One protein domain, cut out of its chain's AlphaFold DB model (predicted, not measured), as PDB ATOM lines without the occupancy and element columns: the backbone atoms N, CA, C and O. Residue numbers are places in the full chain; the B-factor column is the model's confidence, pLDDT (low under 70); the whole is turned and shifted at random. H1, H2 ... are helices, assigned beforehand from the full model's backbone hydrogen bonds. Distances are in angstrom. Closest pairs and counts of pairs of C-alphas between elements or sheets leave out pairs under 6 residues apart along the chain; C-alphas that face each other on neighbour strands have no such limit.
ATOM      1  N   SER A  10      84.195  68.284 -13.547       88.88
ATOM      2  CA  SER A  10      85.550  67.861 -13.215       88.88
ATOM      3  C   SER A  10      86.310  68.912 -12.387       88.88
ATOM      4  O   SER A  10      86.837  68.542 -11.329       88.88
ATOM      5  N   PRO A  11      86.321  70.219 -12.738       90.62
ATOM      6  CA  PRO A  11      86.958  71.252 -11.918       90.62
ATOM      7  C   PRO A  11      86.321  71.399 -10.534       90.62
ATOM      8  O   PRO A  11      87.032  71.544  -9.538       90.62
ATOM      9  N   PHE A  12      84.990  71.309 -10.440       93.06
ATOM     10  CA  PHE A  12      84.269  71.457  -9.171       93.06
ATOM     11  C   PHE A  12      84.520  70.272  -8.237       93.06
ATOM     12  O   PHE A  12      84.758  70.460  -7.041       93.06
ATOM     13  N   LYS A  13      84.543  69.047  -8.776       93.88
ATOM     14  CA  LYS A  13      84.905  67.847  -8.009       93.88
ATOM     15  C   LYS A  13      86.356  67.872  -7.569       93.88
ATOM     16  O   LYS A  13      86.638  67.516  -6.426       93.88
ATOM     17  N   HIS A  14      87.264  68.303  -8.442       93.12
ATOM     18  CA  HIS A  14      88.670  68.449  -8.093       93.12
ATOM     19  C   HIS A  14      88.852  69.463  -6.956       93.12
ATOM     20  O   HIS A  14      89.490  69.140  -5.956       93.12
ATOM     21  N   LEU A  15      88.248  70.651  -7.064       93.50
ATOM     22  CA  LEU A  15      88.269  71.680  -6.021       93.50
ATOM     23  C   LEU A  15      87.795  71.132  -4.671       93.50
ATOM     24  O   LEU A  15      88.515  71.237  -3.678       93.50
ATOM     25  N   TYR A  16      86.616  70.508  -4.650       95.19
ATOM     26  CA  TYR A  16      86.054  69.953  -3.424       95.19
ATOM     27  C   TYR A  16      86.945  68.853  -2.831       95.19
ATOM     28  O   TYR A  16      87.223  68.859  -1.635       95.19
ATOM     29  N   ARG A  17      87.493  67.971  -3.675       94.62
ATOM     30  CA  ARG A  17      88.424  66.920  -3.247       94.62
ATOM     31  C   ARG A  17      89.696  67.490  -2.619       94.62
ATOM     32  O   ARG A  17      90.151  66.957  -1.611       94.62
ATOM     33  N   VAL A  18      90.277  68.550  -3.191       94.44
ATOM     34  CA  VAL A  18      91.465  69.212  -2.616       94.44
ATOM     35  C   VAL A  18      91.143  69.791  -1.238       94.44
ATOM     36  O   VAL A  18      91.951  69.647  -0.318       94.44
ATOM     37  N   ILE A  19      89.967  70.400  -1.071       93.44
ATOM     38  CA  ILE A  19      89.506  70.906   0.227       93.44
ATOM     39  C   ILE A  19      89.369  69.751   1.226       93.44
ATOM     40  O   ILE A  19      90.041  69.779   2.255       93.44
ATOM     41  N   GLU A  20      88.602  68.703   0.906       92.19
ATOM     42  CA  GLU A  20      88.405  67.545   1.793       92.19
ATOM     43  C   GLU A  20      89.737  66.900   2.203       92.19
ATOM     44  O   GLU A  20      89.986  66.668   3.385       92.19
ATOM     45  N   GLN A  21      90.638  66.657   1.247       91.69
ATOM     46  CA  GLN A  21      91.948  66.063   1.526       91.69
ATOM     47  C   GLN A  21      92.806  66.944   2.437       91.69
ATOM     48  O   GLN A  21      93.497  66.428   3.317       91.69
ATOM     49  N   THR A  22      92.753  68.264   2.245       91.81
ATOM     50  CA  THR A  22      93.510  69.213   3.069       91.81
ATOM     51  C   THR A  22      92.942  69.295   4.482       91.81
ATOM     52  O   THR A  22      93.707  69.436   5.430       91.81
ATOM     53  N   VAL A  23      91.623  69.169   4.636       87.75
ATOM     54  CA  VAL A  23      90.952  69.137   5.944       87.75
ATOM     55  C   VAL A  23      91.265  67.850   6.703       87.75
ATOM     56  O   VAL A  23      91.565  67.909   7.892       87.75
ATOM     57  N   ILE A  24      91.235  66.699   6.024       88.25
ATOM     58  CA  ILE A  24      91.475  65.384   6.638       88.25
ATOM     59  C   ILE A  24      92.945  65.207   7.040       88.25
ATOM     60  O   ILE A  24      93.228  64.663   8.104       88.25
ATOM     61  N   ASN A  25      93.890  65.630   6.194       89.38
ATOM     62  CA  ASN A  25      95.321  65.463   6.450       89.38
ATOM     63  C   ASN A  25      96.110  66.736   6.100       89.38
ATOM     64  O   ASN A  25      96.767  66.807   5.051       89.38
ATOM     65  N   PRO A  26      96.058  67.759   6.969       88.50
ATOM     66  CA  PRO A  26      96.664  69.044   6.683       88.50
ATOM     67  C   PRO A  26      98.191  68.965   6.799       88.50
ATOM     68  O   PRO A  26      98.761  68.862   7.883       88.50
ATOM     69  N   ASN A  27      98.869  69.073   5.658       91.75
ATOM     70  CA  ASN A  27     100.324  69.196   5.563       91.75
ATOM     71  C   ASN A  27     100.708  70.399   4.687       91.75
ATOM     72  O   ASN A  27      99.872  70.973   3.991       91.75
ATOM     73  N   GLU A  28     101.978  70.806   4.710       90.81
ATOM     74  CA  GLU A  28     102.416  72.024   4.015       90.81
ATOM     75  C   GLU A  28     102.215  71.971   2.491       90.81
ATOM     76  O   GLU A  28     101.856  72.982   1.884       90.81
ATOM     77  N   SER A  29     102.372  70.792   1.883       92.25
ATOM     78  CA  SER A  29     102.132  70.596   0.451       92.25
ATOM     79  C   SER A  29     100.642  70.706   0.115       92.25
ATOM     80  O   SER A  29     100.286  71.421  -0.822       92.25
ATOM     81  N   ALA A  30      99.771  70.087   0.917       92.38
ATOM     82  CA  ALA A  30      98.319  70.159   0.761       92.38
ATOM     83  C   ALA A  30      97.803  71.596   0.921       92.38
ATOM     84  O   ALA A  30      97.054  72.077   0.079       92.38
ATOM     85  N   ILE A  31      98.278  72.323   1.939       93.56
ATOM     86  CA  ILE A  31      97.896  73.725   2.170       93.56
ATOM     87  C   ILE A  31      98.335  74.612   0.996       93.56
ATOM     88  O   ILE A  31      97.560  75.438   0.523       93.56
ATOM     89  N   SER A  32      99.554  74.415   0.485       93.44
ATOM     90  CA  SER A  32     100.049  75.154  -0.685       93.44
ATOM     91  C   SER A  32      99.239  74.835  -1.948       93.44
ATOM     92  O   SER A  32      98.916  75.728  -2.731       93.44
ATOM     93  N   SER A  33      98.873  73.564  -2.141       93.12
ATOM     94  CA  SER A  33      98.026  73.127  -3.254       93.12
ATOM     95  C   SER A  33      96.623  73.733  -3.169       93.12
ATOM     96  O   SER A  33      96.117  74.250  -4.168       93.12
ATOM     97  N   LEU A  34      96.033  73.755  -1.969       94.44
ATOM     98  CA  LEU A  34      94.753  74.399  -1.700       94.44
ATOM     99  C   LEU A  34      94.801  75.894  -2.033       94.44
ATOM    100  O   LEU A  34      93.889  76.390  -2.687       94.44
ATOM    101  N   GLU A  35      95.867  76.606  -1.657       94.69
ATOM    102  CA  GLU A  35      96.014  78.033  -1.968       94.69
ATOM    103  C   GLU A  35      95.937  78.310  -3.474       94.69
ATOM    104  O   GLU A  35      95.198  79.185  -3.932       94.69
ATOM    105  N   VAL A  36      96.690  77.534  -4.258       94.12
ATOM    106  CA  VAL A  36      96.706  77.640  -5.721       94.12
ATOM    107  C   VAL A  36      95.338  77.271  -6.296       94.12
ATOM    108  O   VAL A  36      94.837  77.956  -7.191       94.12
ATOM    109  N   CYS A  37      94.706  76.224  -5.762       93.06
ATOM    110  CA  CYS A  37      93.397  75.764  -6.206       93.06
ATOM    111  C   CYS A  37      92.302  76.817  -5.961       93.06
ATOM    112  O   CYS A  37      91.527  77.106  -6.875       93.06
ATOM    113  N   LEU A  38      92.279  77.443  -4.778       93.25
ATOM    114  CA  LEU A  38      91.323  78.499  -4.426       93.25
ATOM    115  C   LEU A  38      91.515  79.751  -5.281       93.25
ATOM    116  O   LEU A  38      90.536  80.338  -5.738       93.25
ATOM    117  N   LYS A  39      92.767  80.140  -5.556       91.62
ATOM    118  CA  LYS A  39      93.068  81.258  -6.463       91.62
ATOM    119  C   LYS A  39      92.552  80.988  -7.876       91.62
ATOM    120  O   LYS A  39      91.908  81.860  -8.454       91.62
ATOM    121  N   ARG A  40      92.775  79.777  -8.404       91.12
ATOM    122  CA  ARG A  40      92.295  79.368  -9.736       91.12
ATOM    123  C   ARG A  40      90.767  79.381  -9.829       91.12
ATOM    124  O   ARG A  40      90.231  79.856 -10.822       91.12
ATOM    125  N   HIS A  41      90.071  78.904  -8.798       89.88
ATOM    126  CA  HIS A  41      88.609  78.765  -8.809       89.88
ATOM    127  C   HIS A  41      87.868  79.926  -8.127       89.88
ATOM    128  O   HIS A  41      86.666  79.820  -7.898       89.88
ATOM    129  N   LYS A  42      88.530  81.060  -7.837       89.31
ATOM    130  CA  LYS A  42      87.890  82.213  -7.166       89.31
ATOM    131  C   LYS A  42      86.603  82.648  -7.880       89.31
ATOM    132  O   LYS A  42      85.602  82.910  -7.221       89.31
ATOM    133  N   GLN A  43      86.607  82.666  -9.215       88.88
ATOM    134  CA  GLN A  43      85.449  83.082 -10.017       88.88
ATOM    135  C   GLN A  43      84.226  82.170  -9.861       88.88
ATOM    136  O   GLN A  43      83.104  82.654  -9.983       88.88
ATOM    137  N   VAL A  44      84.419  80.887  -9.533       88.19
ATOM    138  CA  VAL A  44      83.319  79.942  -9.269       88.19
ATOM    139  C   VAL A  44      82.527  80.374  -8.036       88.19
ATOM    140  O   VAL A  44      81.301  80.318  -8.030       88.19
ATOM    141  N   PHE A  45      83.225  80.853  -7.004       89.00
ATOM    142  CA  PHE A  45      82.596  81.366  -5.791       89.00
ATOM    143  C   PHE A  45      81.989  82.747  -6.008       89.00
ATOM    144  O   PHE A  45      80.889  83.002  -5.535       89.00
ATOM    145  N   VAL A  46      82.670  83.621  -6.758       88.06
ATOM    146  CA  VAL A  46      82.120  84.937  -7.105       88.06
ATOM    147  C   VAL A  46      80.808  84.755  -7.859       88.06
ATOM    148  O   VAL A  46      79.802  85.292  -7.431       88.06
ATOM    149  N   ASN A  47      80.765  83.945  -8.914       86.25
ATOM    150  CA  ASN A  47      79.556  83.690  -9.704       86.25
ATOM    151  C   ASN A  47      78.750  82.496  -9.181       86.25
ATOM    152  O   ASN A  47      78.282  81.683  -9.975       86.25
ATOM    153  N   LEU A  48      78.602  82.395  -7.857       86.31
ATOM    154  CA  LEU A  48      78.041  81.234  -7.172       86.31
ATOM    155  C   LEU A  48      76.835  80.616  -7.899       86.31
ATOM    156  O   LEU A  48      75.776  81.232  -7.972       86.31
ATOM    157  N   LEU A  49      77.022  79.394  -8.415       84.44
ATOM    158  CA  LEU A  49      76.002  78.567  -9.080       84.44
ATOM    159  C   LEU A  49      75.229  79.253 -10.226       84.44
ATOM    160  O   LEU A  49      74.175  78.760 -10.631       84.44
ATOM    161  N   ARG A  50      75.741  80.356 -10.781       85.81
ATOM    162  CA  ARG A  50      75.151  81.001 -11.956       85.81
ATOM    163  C   ARG A  50      75.628  80.303 -13.220       85.81
ATOM    164  O   ARG A  50      76.830  80.148 -13.428       85.81
ATOM    165  N   ASN A  51      74.682  79.916 -14.066       86.06
ATOM    166  CA  ASN A  51      75.003  79.368 -15.376       86.06
ATOM    167  C   ASN A  51      75.371  80.502 -16.338       86.06
ATOM    168  O   ASN A  51      74.726  81.556 -16.320       86.06
ATOM    169  N   PRO A  52      76.384  80.305 -17.194       85.81
ATOM    170  CA  PRO A  52      76.529  81.101 -18.401       85.81
ATOM    171  C   PRO A  52      75.268  80.918 -19.260       85.81
ATOM    172  O   PRO A  52      74.913  79.771 -19.541       85.81
ATOM    173  N   ALA A 126      74.263  63.141 -17.546       93.62
ATOM    174  CA  ALA A 126      74.620  64.562 -17.609       93.62
ATOM    175  C   ALA A 126      73.870  65.402 -16.566       93.62
ATOM    176  O   ALA A 126      74.491  66.194 -15.859       93.62
ATOM    177  N   VAL A 127      72.565  65.170 -16.399       93.25
ATOM    178  CA  VAL A 127      71.765  65.782 -15.324       93.25
ATOM    179  C   VAL A 127      72.362  65.471 -13.947       93.25
ATOM    180  O   VAL A 127      72.546  66.377 -13.134       93.25
ATOM    181  N   LEU A 128      72.700  64.208 -13.668       93.06
ATOM    182  CA  LEU A 128      73.303  63.828 -12.386       93.06
ATOM    183  C   LEU A 128      74.638  64.540 -12.151       93.06
ATOM    184  O   LEU A 128      74.866  65.057 -11.056       93.06
ATOM    185  N   LEU A 129      75.501  64.602 -13.168       93.75
ATOM    186  CA  LEU A 129      76.787  65.296 -13.078       93.75
ATOM    187  C   LEU A 129      76.610  66.801 -12.855       93.75
ATOM    188  O   LEU A 129      77.337  67.382 -12.051       93.75
ATOM    189  N   TYR A 130      75.617  67.428 -13.489       93.19
ATOM    190  CA  TYR A 130      75.299  68.840 -13.283       93.19
ATOM    191  C   TYR A 130      74.991  69.149 -11.810       93.19
ATOM    192  O   TYR A 130      75.627  70.023 -11.209       93.19
ATOM    193  N   TYR A 131      74.083  68.396 -11.179       92.50
ATOM    194  CA  TYR A 131      73.773  68.610  -9.760       92.50
ATOM    195  C   TYR A 131      74.901  68.157  -8.829       92.50
ATOM    196  O   TYR A 131      75.128  68.802  -7.805       92.50
ATOM    197  N   ASP A 132      75.638  67.093  -9.161       94.19
ATOM    198  CA  ASP A 132      76.793  66.657  -8.366       94.19
ATOM    199  C   ASP A 132      77.907  67.719  -8.356       94.19
ATOM    200  O   ASP A 132      78.486  67.997  -7.303       94.19
ATOM    201  N   GLY A 133      78.154  68.384  -9.489       93.56
ATOM    202  CA  GLY A 133      79.090  69.507  -9.587       93.56
ATOM    203  C   GLY A 133      78.654  70.691  -8.721       93.56
ATOM    204  O   GLY A 133      79.428  71.183  -7.898       93.56
ATOM    205  N   ARG A 134      77.383  71.102  -8.822       92.44
ATOM    206  CA  ARG A 134      76.814  72.178  -7.989       92.44
ATOM    207  C   ARG A 134      76.872  71.851  -6.495       92.44
ATOM    208  O   ARG A 134      77.257  72.698  -5.687       92.44
ATOM    209  N   LYS A 135      76.559  70.608  -6.125       93.38
ATOM    210  CA  LYS A 135      76.682  70.107  -4.750       93.38
ATOM    211  C   LYS A 135      78.126  70.176  -4.254       93.38
ATOM    212  O   LYS A 135      78.347  70.553  -3.106       93.38
ATOM    213  N   ALA A 136      79.107  69.854  -5.098       95.06
ATOM    214  CA  ALA A 136      80.522  69.955  -4.748       95.06
ATOM    215  C   ALA A 136      80.943  71.406  -4.459       95.06
ATOM    216  O   ALA A 136      81.634  71.653  -3.470       95.06
ATOM    217  N   VAL A 137      80.472  72.380  -5.247       94.06
ATOM    218  CA  VAL A 137      80.706  73.813  -4.979       94.06
ATOM    219  C   VAL A 137      80.051  74.241  -3.663       94.06
ATOM    220  O   VAL A 137      80.706  74.862  -2.827       94.06
ATOM    221  N   ALA A 138      78.791  73.866  -3.434       93.56
ATOM    222  CA  ALA A 138      78.079  74.199  -2.200       93.56
ATOM    223  C   ALA A 138      78.765  73.607  -0.953       93.56
ATOM    224  O   ALA A 138      78.971  74.309   0.038       93.56
ATOM    225  N   ASN A 139      79.184  72.339  -1.018       94.50
ATOM    226  CA  ASN A 139      79.947  71.706   0.055       94.50
ATOM    227  C   ASN A 139      81.312  72.378   0.261       94.50
ATOM    228  O   ASN A 139      81.708  72.590   1.401       94.50
ATOM    229  N   SER A 140      81.999  72.768  -0.818       94.50
ATOM    230  CA  SER A 140      83.274  73.493  -0.733       94.50
ATOM    231  C   SER A 140      83.126  74.779   0.078       94.50
ATOM    232  O   SER A 140      83.929  75.050   0.962       94.50
ATOM    233  N   ILE A 141      82.070  75.557  -0.181       92.81
ATOM    234  CA  ILE A 141      81.786  76.790   0.563       92.81
ATOM    235  C   ILE A 141      81.496  76.488   2.025       92.81
ATOM    236  O   ILE A 141      82.107  77.098   2.902       92.81
ATOM    237  N   ARG A 142      80.591  75.538   2.287       91.94
ATOM    238  CA  ARG A 142      80.244  75.114   3.647       91.94
ATOM    239  C   ARG A 142      81.501  74.766   4.443       91.94
ATOM    240  O   ARG A 142      81.681  75.287   5.539       91.94
ATOM    241  N   ASP A 143      82.364  73.928   3.881       91.19
ATOM    242  CA  ASP A 143      83.542  73.416   4.577       91.19
ATOM    243  C   ASP A 143      84.586  74.520   4.793       91.19
ATOM    244  O   ASP A 143      85.153  74.618   5.879       91.19
ATOM    245  N   LEU A 144      84.780  75.425   3.823       91.12
ATOM    246  CA  LEU A 144      85.638  76.602   4.004       91.12
ATOM    247  C   LEU A 144      85.138  77.483   5.162       91.12
ATOM    248  O   LEU A 144      85.914  77.820   6.054       91.12
ATOM    249  N   PHE A 145      83.842  77.802   5.210       89.81
ATOM    250  CA  PHE A 145      83.281  78.607   6.302       89.81
ATOM    251  C   PHE A 145      83.338  77.907   7.667       89.81
ATOM    252  O   PHE A 145      83.481  78.584   8.683       89.81
ATOM    253  N   GLN A 146      83.277  76.573   7.708       87.62
ATOM    254  CA  GLN A 146      83.435  75.807   8.948       87.62
ATOM    255  C   GLN A 146      84.862  75.855   9.512       87.62
ATOM    256  O   GLN A 146      85.024  75.719  10.720       87.62
ATOM    257  N   ILE A 147      85.888  76.052   8.677       86.56
ATOM    258  CA  ILE A 147      87.299  76.130   9.106       86.56
ATOM    259  C   ILE A 147      87.677  77.549   9.560       86.56
ATOM    260  O   ILE A 147      88.635  77.727  10.318       86.56
ATOM    261  N   THR A 148      86.941  78.567   9.105       84.19
ATOM    262  CA  THR A 148      87.211  79.980   9.400       84.19
ATOM    263  C   THR A 148      87.293  80.261  10.904       84.19
ATOM    264  O   THR A 148      86.531  79.740  11.728       84.19
ATOM    265  N   SER A 149      88.248  81.115  11.282       71.38
ATOM    266  CA  SER A 149      88.504  81.475  12.676       71.38
ATOM    267  C   SER A 149      87.264  82.073  13.344       71.38
ATOM    268  O   SER A 149      86.634  82.965  12.785       71.38
ATOM    269  N   GLY A 150      86.939  81.616  14.556       65.12
ATOM    270  CA  GLY A 150      85.775  82.091  15.317       65.12
ATOM    271  C   GLY A 150      84.481  81.306  15.068       65.12
ATOM    272  O   GLY A 150      83.551  81.443  15.855       65.12
ATOM    273  N   VAL A 151      84.445  80.448  14.040       61.25
ATOM    274  CA  VAL A 151      83.339  79.510  13.760       61.25
ATOM    275  C   VAL A 151      83.779  78.044  13.907       61.25
ATOM    276  O   VAL A 151      82.928  77.165  13.986       61.25
ATOM    277  N   SER A 152      85.090  77.771  13.979       57.03
ATOM    278  CA  SER A 152      85.637  76.409  13.932       57.03
ATOM    279  C   SER A 152      85.028  75.447  14.959       57.03
ATOM    280  O   SER A 152      85.313  75.512  16.154       57.03
ATOM    281  N   TRP A 153      84.260  74.487  14.440       55.88
ATOM    282  CA  TRP A 153      83.869  73.256  15.135       55.88
ATOM    283  C   TRP A 153      84.940  72.158  14.990       55.88
ATOM    284  O   TRP A 153      84.726  71.035  15.442       55.88
ATOM    285  N   VAL A 154      86.087  72.467  14.363       58.72
ATOM    286  CA  VAL A 154      87.208  71.544  14.140       58.72
ATOM    287  C   VAL A 154      88.373  71.935  15.062       58.72
ATOM    288  O   VAL A 154      89.166  72.822  14.734       58.72
ATOM    289  N   PRO A 155      88.500  71.299  16.239       57.69
ATOM    290  CA  PRO A 155      89.436  71.730  17.277       57.69
ATOM    291  C   PRO A 155      90.933  71.554  16.941       57.69
ATOM    292  O   PRO A 155      91.767  72.028  17.708       57.69
ATOM    293  N   GLU A 156      91.306  70.934  15.812       68.12
ATOM    294  CA  GLU A 156      92.698  70.522  15.527       68.12
ATOM    295  C   GLU A 156      93.267  70.982  14.165       68.12
ATOM    296  O   GLU A 156      94.287  70.468  13.703       68.12
ATOM    297  N   SER A 157      92.664  71.967  13.494       79.12
ATOM    298  CA  SER A 157      93.209  72.451  12.214       79.12
ATOM    299  C   SER A 157      94.485  73.301  12.396       79.12
ATOM    300  O   SER A 157      94.519  74.198  13.245       79.12
ATOM    301  N   PRO A 158      95.542  73.106  11.576       87.19
ATOM    302  CA  PRO A 158      96.755  73.915  11.659       87.19
ATOM    303  C   PRO A 158      96.495  75.406  11.441       87.19
ATOM    304  O   PRO A 158      95.776  75.799  10.523       87.19
ATOM    305  N   LYS A 159      97.167  76.259  12.225       87.81
ATOM    306  CA  LYS A 159      96.990  77.724  12.169       87.81
ATOM    307  C   LYS A 159      97.163  78.303  10.761       87.81
ATOM    308  O   LYS A 159      96.409  79.188  10.381       87.81
ATOM    309  N   LYS A 160      98.117  77.778   9.979       90.44
ATOM    310  CA  LYS A 160      98.375  78.205   8.592       90.44
ATOM    311  C   LYS A 160      97.163  77.956   7.681       90.44
ATOM    312  O   LYS A 160      96.822  78.822   6.885       90.44
ATOM    313  N   LEU A 161      96.496  76.807   7.834       90.94
ATOM    314  CA  LEU A 161      95.279  76.473   7.089       90.94
ATOM    315  C   LEU A 161      94.131  77.408   7.482       90.94
ATOM    316  O   LEU A 161      93.509  78.009   6.611       90.94
ATOM    317  N   VAL A 162      93.899  77.579   8.788       91.06
ATOM    318  CA  VAL A 162      92.840  78.461   9.302       91.06
ATOM    319  C   VAL A 162      93.040  79.895   8.813       91.06
ATOM    320  O   VAL A 162      92.085  80.518   8.362       91.06
ATOM    321  N   GLN A 163      94.269  80.417   8.845       92.00
ATOM    322  CA  GLN A 163      94.586  81.762   8.354       92.00
ATOM    323  C   GLN A 163      94.313  81.918   6.854       92.00
ATOM    324  O   GLN A 163      93.683  82.893   6.451       92.00
ATOM    325  N   LEU A 164      94.753  80.956   6.039       93.81
ATOM    326  CA  LEU A 164      94.529  80.961   4.594       93.81
ATOM    327  C   LEU A 164      93.036  80.956   4.257       93.81
ATOM    328  O   LEU A 164      92.585  81.776   3.457       93.81
ATOM    329  N   VAL A 165      92.271  80.056   4.880       92.69
ATOM    330  CA  VAL A 165      90.829  79.941   4.633       92.69
ATOM    331  C   VAL A 165      90.097  81.174   5.146       92.69
ATOM    332  O   VAL A 165      89.276  81.720   4.423       92.69
ATOM    333  N   SER A 166      90.454  81.682   6.328       91.81
ATOM    334  CA  SER A 166      89.820  82.880   6.892       91.81
ATOM    335  C   SER A 166      90.044  84.108   6.010       91.81
ATOM    336  O   SER A 166      89.096  84.839   5.750       91.81
ATOM    337  N   LEU A 167      91.261  84.300   5.483       93.12
ATOM    338  CA  LEU A 167      91.552  85.377   4.532       93.12
ATOM    339  C   LEU A 167      90.734  85.218   3.246       93.12
ATOM    340  O   LEU A 167      90.178  86.185   2.731       93.12
ATOM    341  N   PHE A 168      90.651  83.998   2.712       93.12
ATOM    342  CA  PHE A 168      89.868  83.728   1.511       93.12
ATOM    343  C   PHE A 168      88.370  83.981   1.731       93.12
ATOM    344  O   PHE A 168      87.751  84.681   0.933       93.12
ATOM    345  N   SER A 169      87.800  83.474   2.826       91.50
ATOM    346  CA  SER A 169      86.401  83.687   3.203       91.50
ATOM    347  C   SER A 169      86.091  85.158   3.452       91.50
ATOM    348  O   SER A 169      85.058  85.630   2.990       91.50
ATOM    349  N   GLN A 170      86.983  85.899   4.116       91.38
ATOM    350  CA  GLN A 170      86.814  87.336   4.324       91.38
ATOM    351  C   GLN A 170      86.770  88.085   2.987       91.38
ATOM    352  O   GLN A 170      85.827  88.831   2.747       91.38
ATOM    353  N   ASN A 171      87.702  87.792   2.074       92.19
ATOM    354  CA  ASN A 171      87.678  88.369   0.728       92.19
ATOM    355  C   ASN A 171      86.385  88.017  -0.030       92.19
ATOM    356  O   ASN A 171      85.878  88.833  -0.790       92.19
ATOM    357  N   LEU A 172      85.823  86.815   0.144       90.69
ATOM    358  CA  LEU A 172      84.544  86.466  -0.487       90.69
ATOM    359  C   LEU A 172      83.365  87.256   0.101       90.69
ATOM    360  O   LEU A 172      82.475  87.673  -0.643       90.69
ATOM    361  N   VAL A 173      83.345  87.457   1.416       90.69
ATOM    362  CA  VAL A 173      82.292  88.232   2.084       90.69
ATOM    363  C   VAL A 173      82.373  89.705   1.693       90.69
ATOM    364  O   VAL A 173      81.351  90.268   1.316       90.69
ATOM    365  N   GLU A 174      83.566  90.296   1.728       90.50
ATOM    366  CA  GLU A 174      83.772  91.731   1.496       90.50
ATOM    367  C   GLU A 174      83.772  92.108   0.006       90.50
ATOM    368  O   GLU A 174      83.096  93.060  -0.376       90.50
ATOM    369  N   ASP A 175      84.485  91.369  -0.856       86.44
ATOM    370  CA  ASP A 175      84.630  91.751  -2.272       86.44
ATOM    371  C   ASP A 175      83.474  91.251  -3.150       86.44
ATOM    372  O   ASP A 175      83.179  91.843  -4.189       86.44
ATOM    373  N   SER A 176      82.883  90.096  -2.816       82.00
ATOM    374  CA  SER A 176      81.991  89.370  -3.738       82.00
ATOM    375  C   SER A 176      80.534  89.268  -3.292       82.00
ATOM    376  O   SER A 176      79.713  88.739  -4.052       82.00
ATOM    377  N   ASN A 177      80.210  89.794  -2.105       88.25
ATOM    378  CA  ASN A 177      78.887  89.733  -1.476       88.25
ATOM    379  C   ASN A 177      78.309  88.311  -1.492       88.25
ATOM    380  O   ASN A 177      77.152  88.082  -1.844       88.25
ATOM    381  N   ILE A 178      79.143  87.322  -1.151       90.62
ATOM    382  CA  ILE A 178      78.768  85.906  -1.252       90.62
ATOM    383  C   ILE A 178      77.536  85.559  -0.405       90.62
ATOM    384  O   ILE A 178      76.757  84.695  -0.790       90.62
ATOM    385  N   LEU A 179      77.340  86.244   0.726       91.00
ATOM    386  CA  LEU A 179      76.206  86.013   1.622       91.00
ATOM    387  C   LEU A 179      74.881  86.414   0.971       91.00
ATOM    388  O   LEU A 179      73.944  85.619   0.991       91.00
ATOM    389  N   ASP A 180      74.831  87.583   0.332       90.69
ATOM    390  CA  ASP A 180      73.641  88.037  -0.394       90.69
ATOM    391  C   ASP A 180      73.314  87.070  -1.534       90.69
ATOM    392  O   ASP A 180      72.175  86.643  -1.675       90.69
ATOM    393  N   ARG A 181      74.334  86.600  -2.267       90.19
ATOM    394  CA  ARG A 181      74.147  85.595  -3.328       90.19
ATOM    395  C   ARG A 181      73.592  84.275  -2.802       90.19
ATOM    396  O   ARG A 181      72.774  83.657  -3.472       90.19
ATOM    397  N   ILE A 182      74.039  83.818  -1.632       91.56
ATOM    398  CA  ILE A 182      73.488  82.610  -1.001       91.56
ATOM    399  C   ILE A 182      72.014  82.831  -0.648       91.56
ATOM    400  O   ILE A 182      71.200  81.942  -0.884       91.56
ATOM    401  N   ILE A 183      71.662  84.000  -0.107       91.44
ATOM    402  CA  ILE A 183      70.276  84.344   0.231       91.44
ATOM    403  C   ILE A 183      69.410  84.403  -1.034       91.44
ATOM    404  O   ILE A 183      68.346  83.790  -1.058       91.44
ATOM    405  N   ASP A 184      69.879  85.065  -2.092       91.25
ATOM    406  CA  ASP A 184      69.192  85.132  -3.385       91.25
ATOM    407  C   ASP A 184      68.950  83.729  -3.952       91.25
ATOM    408  O   ASP A 184      67.822  83.393  -4.303       91.25
ATOM    409  N   LEU A 185      69.968  82.865  -3.942       90.06
ATOM    410  CA  LEU A 185      69.837  81.478  -4.397       90.06
ATOM    411  C   LEU A 185      68.833  80.683  -3.564       90.06
ATOM    412  O   LEU A 185      68.077  79.900  -4.123       90.06
ATOM    413  N   LEU A 186      68.806  80.864  -2.242       89.19
ATOM    414  CA  LEU A 186      67.825  80.200  -1.380       89.19
ATOM    415  C   LEU A 186      66.397  80.695  -1.640       89.19
ATOM    416  O   LEU A 186      65.461  79.913  -1.503       89.19
ATOM    417  N   ASN A 187      66.232  81.963  -2.022       89.25
ATOM    418  CA  ASN A 187      64.937  82.529  -2.396       89.25
ATOM    419  C   ASN A 187      64.476  82.064  -3.787       89.25
ATOM    420  O   ASN A 187      63.280  81.898  -4.015       89.25
ATOM    421  N   GLU A 188      65.411  81.869  -4.718       86.94
ATOM    422  CA  GLU A 188      65.140  81.376  -6.072       86.94
ATOM    423  C   GLU A 188      64.929  79.856  -6.119       86.94
ATOM    424  O   GLU A 188      64.195  79.369  -6.985       86.94
ATOM    425  N   LEU A 189      65.550  79.108  -5.198       84.19
ATOM    426  CA  LEU A 189      65.496  77.650  -5.154       84.19
ATOM    427  C   LEU A 189      64.069  77.165  -4.881       84.19
ATOM    428  O   LEU A 189      63.562  77.217  -3.761       84.19
ATOM    429  N   ASP A 190      63.463  76.588  -5.910       84.00
ATOM    430  CA  ASP A 190      62.140  75.990  -5.836       84.00
ATOM    431  C   ASP A 190      62.208  74.528  -6.285       84.00
ATOM    432  O   ASP A 190      62.251  74.213  -7.474       84.00
ATOM    433  N   ILE A 191      62.196  73.623  -5.305       81.44
ATOM    434  CA  ILE A 191      62.254  72.171  -5.532       81.44
ATOM    435  C   ILE A 191      61.089  71.712  -6.419       81.44
ATOM    436  O   ILE A 191      61.241  70.772  -7.193       81.44
ATOM    437  N   VAL A 192      59.929  72.369  -6.331       82.56
ATOM    438  CA  VAL A 192      58.759  72.001  -7.130       82.56
ATOM    439  C   VAL A 192      59.029  72.292  -8.603       82.56
ATOM    440  O   VAL A 192      58.800  71.416  -9.436       82.56
ATOM    441  N   LYS A 193      59.580  73.470  -8.929       81.88
ATOM    442  CA  LYS A 193      59.983  73.803 -10.308       81.88
ATOM    443  C   LYS A 193      61.030  72.834 -10.843       81.88
ATOM    444  O   LYS A 193      60.890  72.375 -11.969       81.88
ATOM    445  N   GLU A 194      62.027  72.489 -10.034       80.38
ATOM    446  CA  GLU A 194      63.086  71.550 -10.424       80.38
ATOM    447  C   GLU A 194      62.527  70.152 -10.735       80.38
ATOM    448  O   GLU A 194      62.934  69.523 -11.706       80.38
ATOM    449  N   VAL A 195      61.544  69.669  -9.966       77.62
ATOM    450  CA  VAL A 195      60.882  68.381 -10.238       77.62
ATOM    451  C   VAL A 195      60.066  68.427 -11.534       77.62
ATOM    452  O   VAL A 195      60.068  67.448 -12.277       77.62
ATOM    453  N   PHE A 196      59.417  69.555 -11.840       76.81
ATOM    454  CA  PHE A 196      58.677  69.730 -13.095       76.81
ATOM    455  C   PHE A 196      59.564  69.708 -14.344       76.81
ATOM    456  O   PHE A 196      59.057  69.420 -15.417       76.81
ATOM    457  N   ILE A 197      60.872  69.956 -14.232       74.50
ATOM    458  CA  ILE A 197      61.797  69.815 -15.370       74.50
ATOM    459  C   ILE A 197      61.895  68.342 -15.827       74.50
ATOM    460  O   ILE A 197      62.204  68.073 -16.986       74.50
ATOM    461  N   PHE A 198      61.616  67.382 -14.938       62.00
ATOM    462  CA  PHE A 198      61.743  65.942 -15.203       62.00
ATOM    463  C   PHE A 198      60.433  65.234 -15.572       62.00
ATOM    464  O   PHE A 198      60.471  64.029 -15.838       62.00
TER     465      PHE A 198
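AT A GLANCE: This is residues 10 to 52 and 126 to 198 of the 199 residues of an uncharacterized protein of Musca domestica (UniProt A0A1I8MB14). The long helix H4 and helix H5 make a V, meeting where the last residues of H4 reach the first half of H5, and the helical hairpin of H1 and H2 packs on H4 through H1. From the far end of H5 the chain runs on through H6, and residues 186 to 198, with the end of H6 and the short H7, stick out as a free tail. The printed part has 116 residues with seven named helices, H1 to H7 in order along the chain, and no named strand; its class is all helix. It is compact, with a radius of gyration of the C-alphas of 15.0 A, yet elongated, spanning 46 by 28 by 25 A.

IN THESE COORDINATES: H4, residues 126 to 147, is the longest helix, 31.8 A from C-alpha 126 at (74.620, 64.562, -17.609) to C-alpha 147 at (87.299, 76.130, 9.106). H5, residues 159 to 176, is 24.8 A long, H1, residues 10 to 24, is 20.9 A, and H2, residues 28 to 40, is 18.6 A. H6, residues 178 to 188, is 15.1 A long. H3 is residues 42 to 46, 6.4 A, and H7 is residues 191 to 196, 8.7 A, ending with C-alpha 196 at (58.677, 69.730, -13.095).

HOW THE PARTS SIT: H4 and H5 are the hubs, touching three other helices each. H4 touches H1 at a shallow tilt of 33 degrees, only just short of steep, the same way; their closest C-alphas, of Tyr 16 and Ser 140, are 5.2 A apart. H1 and H2 form a hairpin, running opposite ways at a shallow tilt of 32 degrees, only just short of steep, with the C-alphas of Thr 22 and Ala 30 closest at 5.4 A. H4, with residues 144 to 147 alone, touches residues 162 to 169 of H5 at a steep tilt of 66 degrees, opposite ways; the closest C-alphas, of Ile 147 and Val 162, are 6.0 A apart. H2 and H5 only just touch, with 3 pairs of C-alphas within 8 A, at a shallow tilt of 9 degrees, the same way; the closest C-alphas are those of Ile 31 and Leu 161, 6.2 A. H3 only just touches H4, C-alphas of Phe 45 and Val 137 closest at 7.8 A, and only just touches H5, C-alphas of Val 46 and Ser 176 closest at 5.6 A, with 3 pairs within 8 A each. H5 and H6 are close but not clearly touching, Leu 172 and Ile 178 having the closest C-alphas at 5.9 A. H7 is apart from H4 and from H6. In each of the seven helices every O i to N i+4 pair is within hydrogen-bond range.

THE WHOLE: The C-alphas farthest apart, of Glu 28 and Phe 196, are 47.0 A apart. Residues 53 to 125 are not printed, and C-alphas 52 and 126 are 16.7 A apart across that cut. The link from H4 to H5, 11 residues, is long. The mean pLDDT of the printed part is 87.8, with residues 150 to 156 and residue 198 under 70.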